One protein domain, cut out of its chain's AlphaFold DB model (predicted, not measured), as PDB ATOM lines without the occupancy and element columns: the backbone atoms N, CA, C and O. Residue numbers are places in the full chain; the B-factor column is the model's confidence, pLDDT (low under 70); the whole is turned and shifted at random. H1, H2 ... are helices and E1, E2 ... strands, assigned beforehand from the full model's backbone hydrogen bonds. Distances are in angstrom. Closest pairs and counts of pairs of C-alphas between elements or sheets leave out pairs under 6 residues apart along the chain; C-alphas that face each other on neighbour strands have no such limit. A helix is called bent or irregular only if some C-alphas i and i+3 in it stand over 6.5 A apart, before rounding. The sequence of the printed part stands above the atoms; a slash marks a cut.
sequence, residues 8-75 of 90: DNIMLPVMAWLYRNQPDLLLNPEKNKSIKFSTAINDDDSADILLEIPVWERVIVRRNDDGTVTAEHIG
ATOM      1  N   ASP A   8     151.849 121.828 143.851       85.62
ATOM      2  CA  ASP A   8     152.062 122.483 142.561       85.62
ATOM      3  C   ASP A   8     152.753 123.846 142.705       85.62
ATOM      4  O   ASP A   8     153.537 124.231 141.834       85.62
ATOM      5  N   ASN A   9     152.547 124.543 143.830       87.75
ATOM      6  CA  ASN A   9     153.176 125.836 144.109       87.75
ATOM      7  C   ASN A   9     154.705 125.730 144.250       87.75
ATOM      8  O   ASN A   9     155.402 126.724 144.053       87.75
ATOM      9  N   ILE A  10     155.235 124.539 144.547       85.69
ATOM     10  CA  ILE A  10     156.678 124.259 144.570       85.69
ATOM     11  C   ILE A  10     157.112 123.565 143.278       85.69
ATOM     12  O   ILE A  10     158.116 123.947 142.671       85.69
ATOM     13  N   MET A  11     156.360 122.558 142.829       88.31
ATOM     14  CA  MET A  11     156.780 121.717 141.708       88.31
ATOM     15  C   MET A  11     156.775 122.469 140.375       88.31
ATOM     16  O   MET A  11     157.712 122.311 139.592       88.31
ATOM     17  N   LEU A  12     155.781 123.325 140.108       91.12
ATOM     18  CA  LEU A  12     155.708 124.054 138.836       91.12
ATOM     19  C   LEU A  12     156.886 125.031 138.648       91.12
ATOM     20  O   LEU A  12     157.530 124.963 137.594       91.12
ATOM     21  N   PRO A  13     157.249 125.891 139.626       90.88
ATOM     22  CA  PRO A  13     158.435 126.742 139.509       90.88
ATOM     23  C   PRO A  13     159.744 125.957 139.361       90.88
ATOM     24  O   PRO A  13     160.584 126.328 138.538       90.88
ATOM     25  N   VAL A  14     159.912 124.860 140.109       89.81
ATOM     26  CA  VAL A  14     161.094 123.985 140.012       89.81
ATOM     27  C   VAL A  14     161.215 123.402 138.608       89.81
ATOM     28  O   VAL A  14     162.276 123.493 137.991       89.81
ATOM     29  N   MET A  15     160.131 122.842 138.069       90.56
ATOM     30  CA  MET A  15     160.121 122.257 136.727       90.56
ATOM     31  C   MET A  15     160.403 123.312 135.654       90.56
ATOM     32  O   MET A  15     161.186 123.060 134.739       90.56
ATOM     33  N   ALA A  16     159.836 124.516 135.783       91.00
ATOM     34  CA  ALA A  16     160.112 125.623 134.870       91.00
ATOM     35  C   ALA A  16     161.593 126.050 134.906       91.00
ATOM     36  O   ALA A  16     162.191 126.315 133.859       91.00
ATOM     37  N   TRP A  17     162.202 126.085 136.096       89.06
ATOM     38  CA  TRP A  17     163.622 126.391 136.265       89.06
ATOM     39  C   TRP A  17     164.518 125.292 135.683       89.06
ATOM     40  O   TRP A  17     165.441 125.594 134.928       89.06
ATOM     41  N   LEU A  18     164.221 124.021 135.969       89.88
ATOM     42  CA  LEU A  18     164.969 122.883 135.433       89.88
ATOM     43  C   LEU A  18     164.873 122.815 133.911       89.88
ATOM     44  O   LEU A  18     165.877 122.582 133.250       89.88
ATOM     45  N   TYR A  19     163.702 123.088 133.340       89.94
ATOM     46  CA  TYR A  19     163.528 123.124 131.891       89.94
ATOM     47  C   TYR A  19     164.421 124.179 131.229       89.94
ATOM     48  O   TYR A  19     165.000 123.926 130.175       89.94
ATOM     49  N   ARG A  20     164.567 125.352 131.855       88.50
ATOM     50  CA  ARG A  20     165.396 126.439 131.325       88.50
ATOM     51  C   ARG A  20     166.892 126.191 131.515       88.50
ATOM     52  O   ARG A  20     167.662 126.446 130.596       88.50
ATOM     53  N   ASN A  21     167.292 125.736 132.699       85.38
ATOM     54  CA  ASN A  21     168.690 125.768 133.132       85.38
ATOM     55  C   ASN A  21     169.361 124.391 133.129       85.38
ATOM     56  O   ASN A  21     170.577 124.291 133.007       85.38
ATOM     57  N   GLN A  22     168.581 123.319 133.266       89.12
ATOM     58  CA  GLN A  22     169.049 121.937 133.374       89.12
ATOM     59  C   GLN A  22     168.201 120.981 132.498       89.12
ATOM     60  O   GLN A  22     167.791 119.923 132.983       89.12
ATOM     61  N   PRO A  23     167.903 121.303 131.219       90.06
ATOM     62  CA  PRO A  23     166.914 120.566 130.421       90.06
ATOM     63  C   PRO A  23     167.230 119.073 130.292       90.06
ATOM     64  O   PRO A  23     166.328 118.244 130.260       90.06
ATOM     65  N   ASP A  24     168.512 118.715 130.270       89.62
ATOM     66  CA  ASP A  24     168.970 117.327 130.221       89.62
ATOM     67  C   ASP A  24     168.568 116.522 131.475       89.62
ATOM     68  O   ASP A  24     168.275 115.340 131.353       89.62
ATOM     69  N   LEU A  25     168.440 117.139 132.659       91.06
ATOM     70  CA  LEU A  25     167.912 116.451 133.847       91.06
ATOM     71  C   LEU A  25     166.420 116.117 133.721       91.06
ATOM     72  O   LEU A  25     165.985 115.137 134.310       91.06
ATOM     73  N   LEU A  26     165.634 116.890 132.965       89.88
ATOM     74  CA  LEU A  26     164.205 116.606 132.764       89.88
ATOM     75  C   LEU A  26     163.946 115.688 131.569       89.88
ATOM     76  O   LEU A  26     163.109 114.790 131.637       89.88
ATOM     77  N   LEU A  27     164.632 115.948 130.457       89.69
ATOM     78  CA  LEU A  27     164.303 115.380 129.152       89.69
ATOM     79  C   LEU A  27     165.024 114.056 128.872       89.69
ATOM     80  O   LEU A  27     164.603 113.318 127.984       89.69
ATOM     81  N   ASN A  28     166.090 113.738 129.611       92.44
ATOM     82  CA  ASN A  28     166.831 112.489 129.465       92.44
ATOM     83  C   ASN A  28     166.308 111.425 130.452       92.44
ATOM     84  O   ASN A  28     166.496 111.588 131.660       92.44
ATOM     85  N   PRO A  29     165.714 110.309 129.981       89.44
ATOM     86  CA  PRO A  29     165.151 109.268 130.850       89.44
ATOM     87  C   PRO A  29     166.151 108.595 131.795       89.44
ATOM     88  O   PRO A  29     165.757 108.030 132.810       89.44
ATOM     89  N   GLU A  30     167.442 108.620 131.472       91.94
ATOM     90  CA  GLU A  30     168.469 108.070 132.359       91.94
ATOM     91  C   GLU A  30     168.832 109.048 133.478       91.94
ATOM     92  O   GLU A  30     169.135 108.630 134.593       91.94
ATOM     93  N   LYS A  31     168.753 110.357 133.212       88.25
ATOM     94  CA  LYS A  31     169.098 111.395 134.190       88.25
ATOM     95  C   LYS A  31     167.907 111.850 135.019       88.25
ATOM     96  O   LYS A  31     168.098 112.173 136.186       88.25
ATOM     97  N   ASN A  32     166.685 111.819 134.494       89.12
ATOM     98  CA  ASN A  32     165.509 112.253 135.253       89.12
ATOM     99  C   ASN A  32     165.238 111.389 136.495       89.12
ATOM    100  O   ASN A  32     164.800 111.913 137.514       89.12
ATOM    101  N   LYS A  33     165.630 110.107 136.467       88.19
ATOM    102  CA  LYS A  33     165.588 109.178 137.609       88.19
ATOM    103  C   LYS A  33     166.472 109.620 138.781       88.19
ATOM    104  O   LYS A  33     166.332 109.093 139.879       88.19
ATOM    105  N   SER A  34     167.416 110.537 138.547       89.06
ATOM    106  CA  SER A  34     168.302 111.069 139.588       89.06
ATOM    107  C   SER A  34     167.679 112.208 140.397       89.06
ATOM    108  O   SER A  34     168.197 112.527 141.465       89.06
ATOM    109  N   ILE A  35     166.570 112.791 139.925       89.56
ATOM    110  CA  ILE A  35     165.771 113.739 140.701       89.56
ATOM    111  C   ILE A  35     165.013 112.934 141.754       89.56
ATOM    112  O   ILE A  35     164.218 112.058 141.412       89.56
ATOM    113  N   LYS A  36     165.262 113.224 143.031       90.38
ATOM    114  CA  LYS A  36     164.592 112.535 144.136       90.38
ATOM    115  C   LYS A  36     163.658 113.475 144.860       90.38
ATOM    116  O   LYS A  36     163.989 114.626 145.136       90.38
ATOM    117  N   PHE A  37     162.511 112.923 145.209       86.56
ATOM    118  CA  PHE A  37     161.495 113.571 146.005       86.56
ATOM    119  C   PHE A  37     161.188 112.669 147.195       86.56
ATOM    120  O   PHE A  37     160.876 111.491 147.014       86.56
ATOM    121  N   SER A  38     161.309 113.220 148.397       86.00
ATOM    122  CA  SER A  38     160.974 112.545 149.647       86.00
ATOM    123  C   SER A  38     160.051 113.436 150.464       86.00
ATOM    124  O   SER A  38     160.234 114.650 150.509       86.00
ATOM    125  N   THR A  39     159.084 112.826 151.139       83.31
ATOM    126  CA  THR A  39     158.156 113.524 152.035       83.31
ATOM    127  C   THR A  39     158.157 112.859 153.391       83.31
ATOM    128  O   THR A  39     157.987 111.641 153.473       83.31
ATOM    129  N   ALA A  40     158.299 113.655 154.443       83.62
ATOM    130  CA  ALA A  40     157.976 113.235 155.796       83.62
ATOM    131  C   ALA A  40     156.641 113.880 156.174       83.62
ATOM    132  O   ALA A  40     156.524 115.099 156.206       83.62
ATOM    133  N   ILE A  41     155.615 113.053 156.366       80.06
ATOM    134  CA  ILE A  41     154.286 113.519 156.774       80.06
ATOM    135  C   ILE A  41     154.361 113.874 158.255       80.06
ATOM    136  O   ILE A  41     154.816 113.049 159.052       80.06
ATOM    137  N   ASN A  42     153.913 115.078 158.600       78.56
ATOM    138  CA  ASN A  42     153.966 115.592 159.963       78.56
ATOM    139  C   ASN A  42     152.600 115.442 160.647       78.56
ATOM    140  O   ASN A  42     152.529 114.876 161.739       78.56
ATOM    141  N   ASP A  43     151.522 115.854 159.976       79.81
ATOM    142  CA  ASP A  43     150.126 115.647 160.384       79.81
ATOM    143  C   ASP A  43     149.177 115.614 159.163       79.81
ATOM    144  O   ASP A  43     149.633 115.479 158.025       79.81
ATOM    145  N   ASP A  44     147.859 115.675 159.393       77.81
ATOM    146  CA  ASP A  44     146.834 115.601 158.339       77.81
ATOM    147  C   ASP A  44     146.903 116.774 157.339       77.81
ATOM    148  O   ASP A  44     146.459 116.623 156.199       77.81
ATOM    149  N   ASP A  45     147.491 117.906 157.738       78.31
ATOM    150  CA  ASP A  45     147.513 119.147 156.958       78.31
ATOM    151  C   ASP A  45     148.935 119.584 156.551       78.31
ATOM    152  O   ASP A  45     149.094 120.578 155.837       78.31
ATOM    153  N   SER A  46     149.980 118.864 156.976       78.50
ATOM    154  CA  SER A  46     151.371 119.268 156.755       78.50
ATOM    155  C   SER A  46     152.346 118.122 156.472       78.50
ATOM    156  O   SER A  46     152.273 117.011 157.007       78.50
ATOM    157  N   ALA A  47     153.333 118.427 155.629       80.12
ATOM    158  CA  ALA A  47     154.479 117.565 155.376       80.12
ATOM    159  C   ALA A  47     155.763 118.382 155.180       80.12
ATOM    160  O   ALA A  47     155.750 119.474 154.604       80.12
ATOM    161  N   ASP A  48     156.887 117.804 155.594       82.81
ATOM    162  CA  ASP A  48     158.218 118.232 155.189       82.81
ATOM    163  C   ASP A  48     158.550 117.637 153.812       82.81
ATOM    164  O   ASP A  48     158.496 116.422 153.602       82.81
ATOM    165  N   ILE A  49     158.932 118.499 152.868       83.00
ATOM    166  CA  ILE A  49     159.306 118.115 151.503       83.00
ATOM    167  C   ILE A  49     160.822 118.242 151.337       83.00
ATOM    168  O   ILE A  49     161.391 119.318 151.525       83.00
ATOM    169  N   LEU A  50     161.473 117.160 150.912       86.94
ATOM    170  CA  LEU A  50     162.876 117.147 150.509       86.94
ATOM    171  C   LEU A  50     162.990 116.849 149.013       86.94
ATOM    172  O   LEU A  50     162.557 115.804 148.526       86.94
ATOM    173  N   LEU A  51     163.635 117.767 148.301       88.88
ATOM    174  CA  LEU A  51     163.919 117.657 146.881       88.88
ATOM    175  C   LEU A  51     165.436 117.626 146.672       88.88
ATOM    176  O   LEU A  51     166.134 118.583 147.005       88.88
ATOM    177  N   GLU A  52     165.942 116.538 146.099       91.19
ATOM    178  CA  GLU A  52     167.353 116.399 145.741       91.19
ATOM    179  C   GLU A  52     167.492 116.423 144.219       91.19
ATOM    180  O   GLU A  52     166.940 115.574 143.513       91.19
ATOM    181  N   ILE A  53     168.242 117.397 143.705       91.75
ATOM    182  CA  ILE A  53     168.467 117.578 142.268       91.75
ATOM    183  C   ILE A  53     169.973 117.726 142.021       91.75
ATOM    184  O   ILE A  53     170.580 118.667 142.539       91.75
ATOM    185  N   PRO A  54     170.590 116.865 141.192       88.75
ATOM    186  CA  PRO A  54     171.999 116.987 140.833       88.75
ATOM    187  C   PRO A  54     172.195 118.055 139.748       88.75
ATOM    188  O   PRO A  54     172.348 117.747 138.567       88.75
ATOM    189  N   VAL A  55     172.172 119.325 140.152       86.94
ATOM    190  CA  VAL A  55     172.433 120.461 139.258       86.94
ATOM    191  C   VAL A  55     173.926 120.591 138.956       86.94
ATOM    192  O   VAL A  55     174.768 120.356 139.822       86.94
ATOM    193  N   TRP A  56     174.267 120.980 137.729       78.56
ATOM    194  CA  TRP A  56     175.662 121.164 137.296       78.56
ATOM    195  C   TRP A  56     176.006 122.612 136.918       78.56
ATOM    196  O   TRP A  56     177.161 122.915 136.618       78.56
ATOM    197  N   GLU A  57     175.032 123.523 136.945       77.62
ATOM    198  CA  GLU A  57     175.270 124.949 136.713       77.62
ATOM    199  C   GLU A  57     175.912 125.630 137.927       77.62
ATOM    200  O   GLU A  57     175.560 125.376 139.080       77.62
ATOM    201  N   ARG A  58     176.845 126.550 137.659       77.50
ATOM    202  CA  ARG A  58     177.458 127.385 138.690       77.50
ATOM    203  C   ARG A  58     176.567 128.591 138.974       77.50
ATOM    204  O   ARG A  58     176.470 129.503 138.158       77.50
ATOM    205  N   VAL A  59     175.975 128.618 140.163       80.06
ATOM    206  CA  VAL A  59     175.143 129.734 140.631       80.06
ATOM    207  C   VAL A  59     175.857 130.457 141.768       80.06
ATOM    208  O   VAL A  59     176.268 129.831 142.745       80.06
ATOM    209  N   ILE A  60     175.996 131.779 141.661       83.06
ATOM    210  CA  ILE A  60     176.369 132.619 142.801       83.06
ATOM    211  C   ILE A  60     175.088 133.047 143.505       83.06
ATOM    212  O   ILE A  60     174.254 133.748 142.935       83.06
ATOM    213  N   VAL A  61     174.952 132.651 144.768       85.69
ATOM    214  CA  VAL A  61     173.859 133.092 145.636       85.69
ATOM    215  C   VAL A  61     174.345 134.264 146.477       85.69
ATOM    216  O   VAL A  61     175.354 134.158 147.175       85.69
ATOM    217  N   ARG A  62     173.625 135.384 146.420       91.38
ATOM    218  CA  ARG A  62     173.892 136.575 147.234       91.38
ATOM    219  C   ARG A  62     172.678 136.877 148.098       91.38
ATOM    220  O   ARG A  62     171.554 136.884 147.599       91.38
ATOM    221  N   ARG A  63     172.922 137.132 149.382       93.94
ATOM    222  CA  ARG A  63     171.943 137.732 150.289       93.94
ATOM    223  C   ARG A  63     172.181 139.241 150.280       93.94
ATOM    224  O   ARG A  63     173.297 139.665 150.567       93.94
ATOM    225  N   ASN A  64     171.162 140.001 149.907       90.81
ATOM    226  CA  ASN A  64     171.219 141.457 149.826       90.81
ATOM    227  C   ASN A  64     170.928 142.091 151.194       90.81
ATOM    228  O   ASN A  64     170.375 141.439 152.084       90.81
ATOM    229  N   ASP A  65     171.266 143.373 151.341       94.06
ATOM    230  CA  ASP A  65     171.086 144.125 152.592       94.06
ATOM    231  C   ASP A  65     169.606 144.277 152.993       94.06
ATOM    232  O   ASP A  65     169.290 144.408 154.173       94.06
ATOM    233  N   ASP A  66     168.688 144.199 152.024       92.19
ATOM    234  CA  ASP A  66     167.235 144.212 152.241       92.19
ATOM    235  C   ASP A  66     166.658 142.840 152.655       92.19
ATOM    236  O   ASP A  66     165.451 142.694 152.847       92.19
ATOM    237  N   GLY A  67     167.515 141.823 152.796       87.25
ATOM    238  CA  GLY A  67     167.134 140.464 153.171       87.25
ATOM    239  C   GLY A  67     166.684 139.581 152.005       87.25
ATOM    240  O   GLY A  67     166.456 138.388 152.222       87.25
ATOM    241  N   THR A  68     166.603 140.112 150.781       90.00
ATOM    242  CA  THR A  68     166.293 139.314 149.589       90.00
ATOM    243  C   THR A  68     167.462 138.406 149.201       90.00
ATOM    244  O   THR A  68     168.627 138.661 149.523       90.00
ATOM    245  N   VAL A  69     167.149 137.310 148.507       88.25
ATOM    246  CA  VAL A  69     168.144 136.379 147.963       88.25
ATOM    247  C   VAL A  69     168.106 136.465 146.446       88.25
ATOM    248  O   VAL A  69     167.061 136.267 145.833       88.25
ATOM    249  N   THR A  70     169.257 136.741 145.841       86.00
ATOM    250  CA  THR A  70     169.427 136.766 144.384       86.00
ATOM    251  C   THR A  70     170.360 135.654 143.932       86.00
ATOM    252  O   THR A  70     171.353 135.358 144.601       86.00
ATOM    253  N   ALA A  71     170.038 135.054 142.788       83.44
ATOM    254  CA  ALA A  71     170.850 134.044 142.129       83.44
ATOM    255  C   ALA A  71     171.405 134.607 140.815       83.44
ATOM    256  O   ALA A  71     170.650 135.039 139.945       83.44
ATOM    257  N   GLU A  72     172.727 134.596 140.677       83.50
ATOM    258  CA  GLU A  72     173.434 134.918 139.442       83.50
ATOM    259  C   GLU A  72     173.909 133.615 138.793       83.50
ATOM    260  O   GLU A  72     174.732 132.880 139.342       83.50
ATOM    261  N   HIS A  73     173.352 133.326 137.623       77.94
ATOM    262  CA  HIS A  73     173.641 132.143 136.825       77.94
ATOM    263  C   HIS A  73     174.906 132.378 135.994       77.94
ATOM    264  O   HIS A  73     174.875 133.090 134.987       77.94
ATOM    265  N   ILE A  74     176.039 131.812 136.420       76.62
ATOM    266  CA  ILE A  74     177.302 131.945 135.692       76.62
ATOM    267  C   ILE A  74     177.328 130.884 134.601       76.62
ATOM    268  O   ILE A  74     177.748 129.747 134.813       76.62
ATOM    269  N   GLY A  75     176.869 131.280 133.416       63.00
ATOM    270  CA  GLY A  75     176.950 130.455 132.222       63.00
ATOM    271  C   GLY A  75     178.389 130.006 131.953       63.00
ATOM    272  O   GLY A  75     179.287 130.815 131.735       63.00
TER     273      GLY A  75
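Overview. This is residues 8 to 75 of the 90 residues of a protein of Escherichia coli (UniProt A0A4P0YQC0). Picture an open V whose two arms are strand hairpins, E1 with E2 and E3 with E4, joined near the foot of the V by residues 53 to 57. The helix H1 lies off one side of the V, between the two arms, and the short helices H2 and H3 follow it at the foot, leading into the first hairpin. The printed part has 68 residues, with three named helices and then four named strands, in the order H1 H2 H3 E1 E2 E3 E4; each hairpin is its own antiparallel sheet of two strands, and the class is mixed, helices and strands. The whole is loose, with a radius of gyration of the C-alphas of 14.7 A, and flat, spanning 40 by 38 by 16 A.

Along the chain. Find C-alpha 8 at (152.062, 122.483, 142.561); from there H1 runs through residues 8 to 21, 19.4 A long. It is neither bent nor irregular, but only just: C-alphas 9 and 12 are 6.1 A apart. Next come H2, residues 23 to 27, and H3, residues 29 to 32. Look for E1 at residues 36 to 41, 16.3 A long, beginning at C-alpha 36 (164.592, 112.535, 144.136). E2 is residues 47 to 52, 16.1 A; E3 is residues 58 to 63, 16.5 A; E4 is residues 69 to 74, 15.9 A, ending at C-alpha 74 (177.302, 131.945, 135.692).

Arrangement. Start at H1, which with residues 18 to 19 alone only just touches H2, with 3 pairs of C-alphas within 8 A, and only at the corner; the closest C-alphas are those of Tyr 19 and Leu 26, 6.6 A apart. H2 and H3 touch only at the corner, closest at the C-alphas of Leu 25 and Asn 32, 5.0 A. In H2 the O i to N i+4 pair is within hydrogen-bond range, in H1 9 of 10 are; H3 is too short for such a pair, and its one O i to N i+3 pair is not within range. Go on to the hairpin E1 and E2, antiparallel at 165 degrees between directions, where N 38 and O 50 are 2.9 A apart, within hydrogen-bond range. The hairpin E3 and E4 is antiparallel at 156 degrees, with N 60 and O 72 at 2.9 A, within that range too. E2 and E3 are apart, and H1 is apart from E1, E2, E3 and E4.

Size, cuts and confidence. Look for the two C-alphas farthest apart at Asp 44 and Gly 75, 42.5 A. The printed part has no cut, and its six links between named elements are tight. The mean pLDDT of the printed part is 86.3, and residue 75 alone is under 70 in this model.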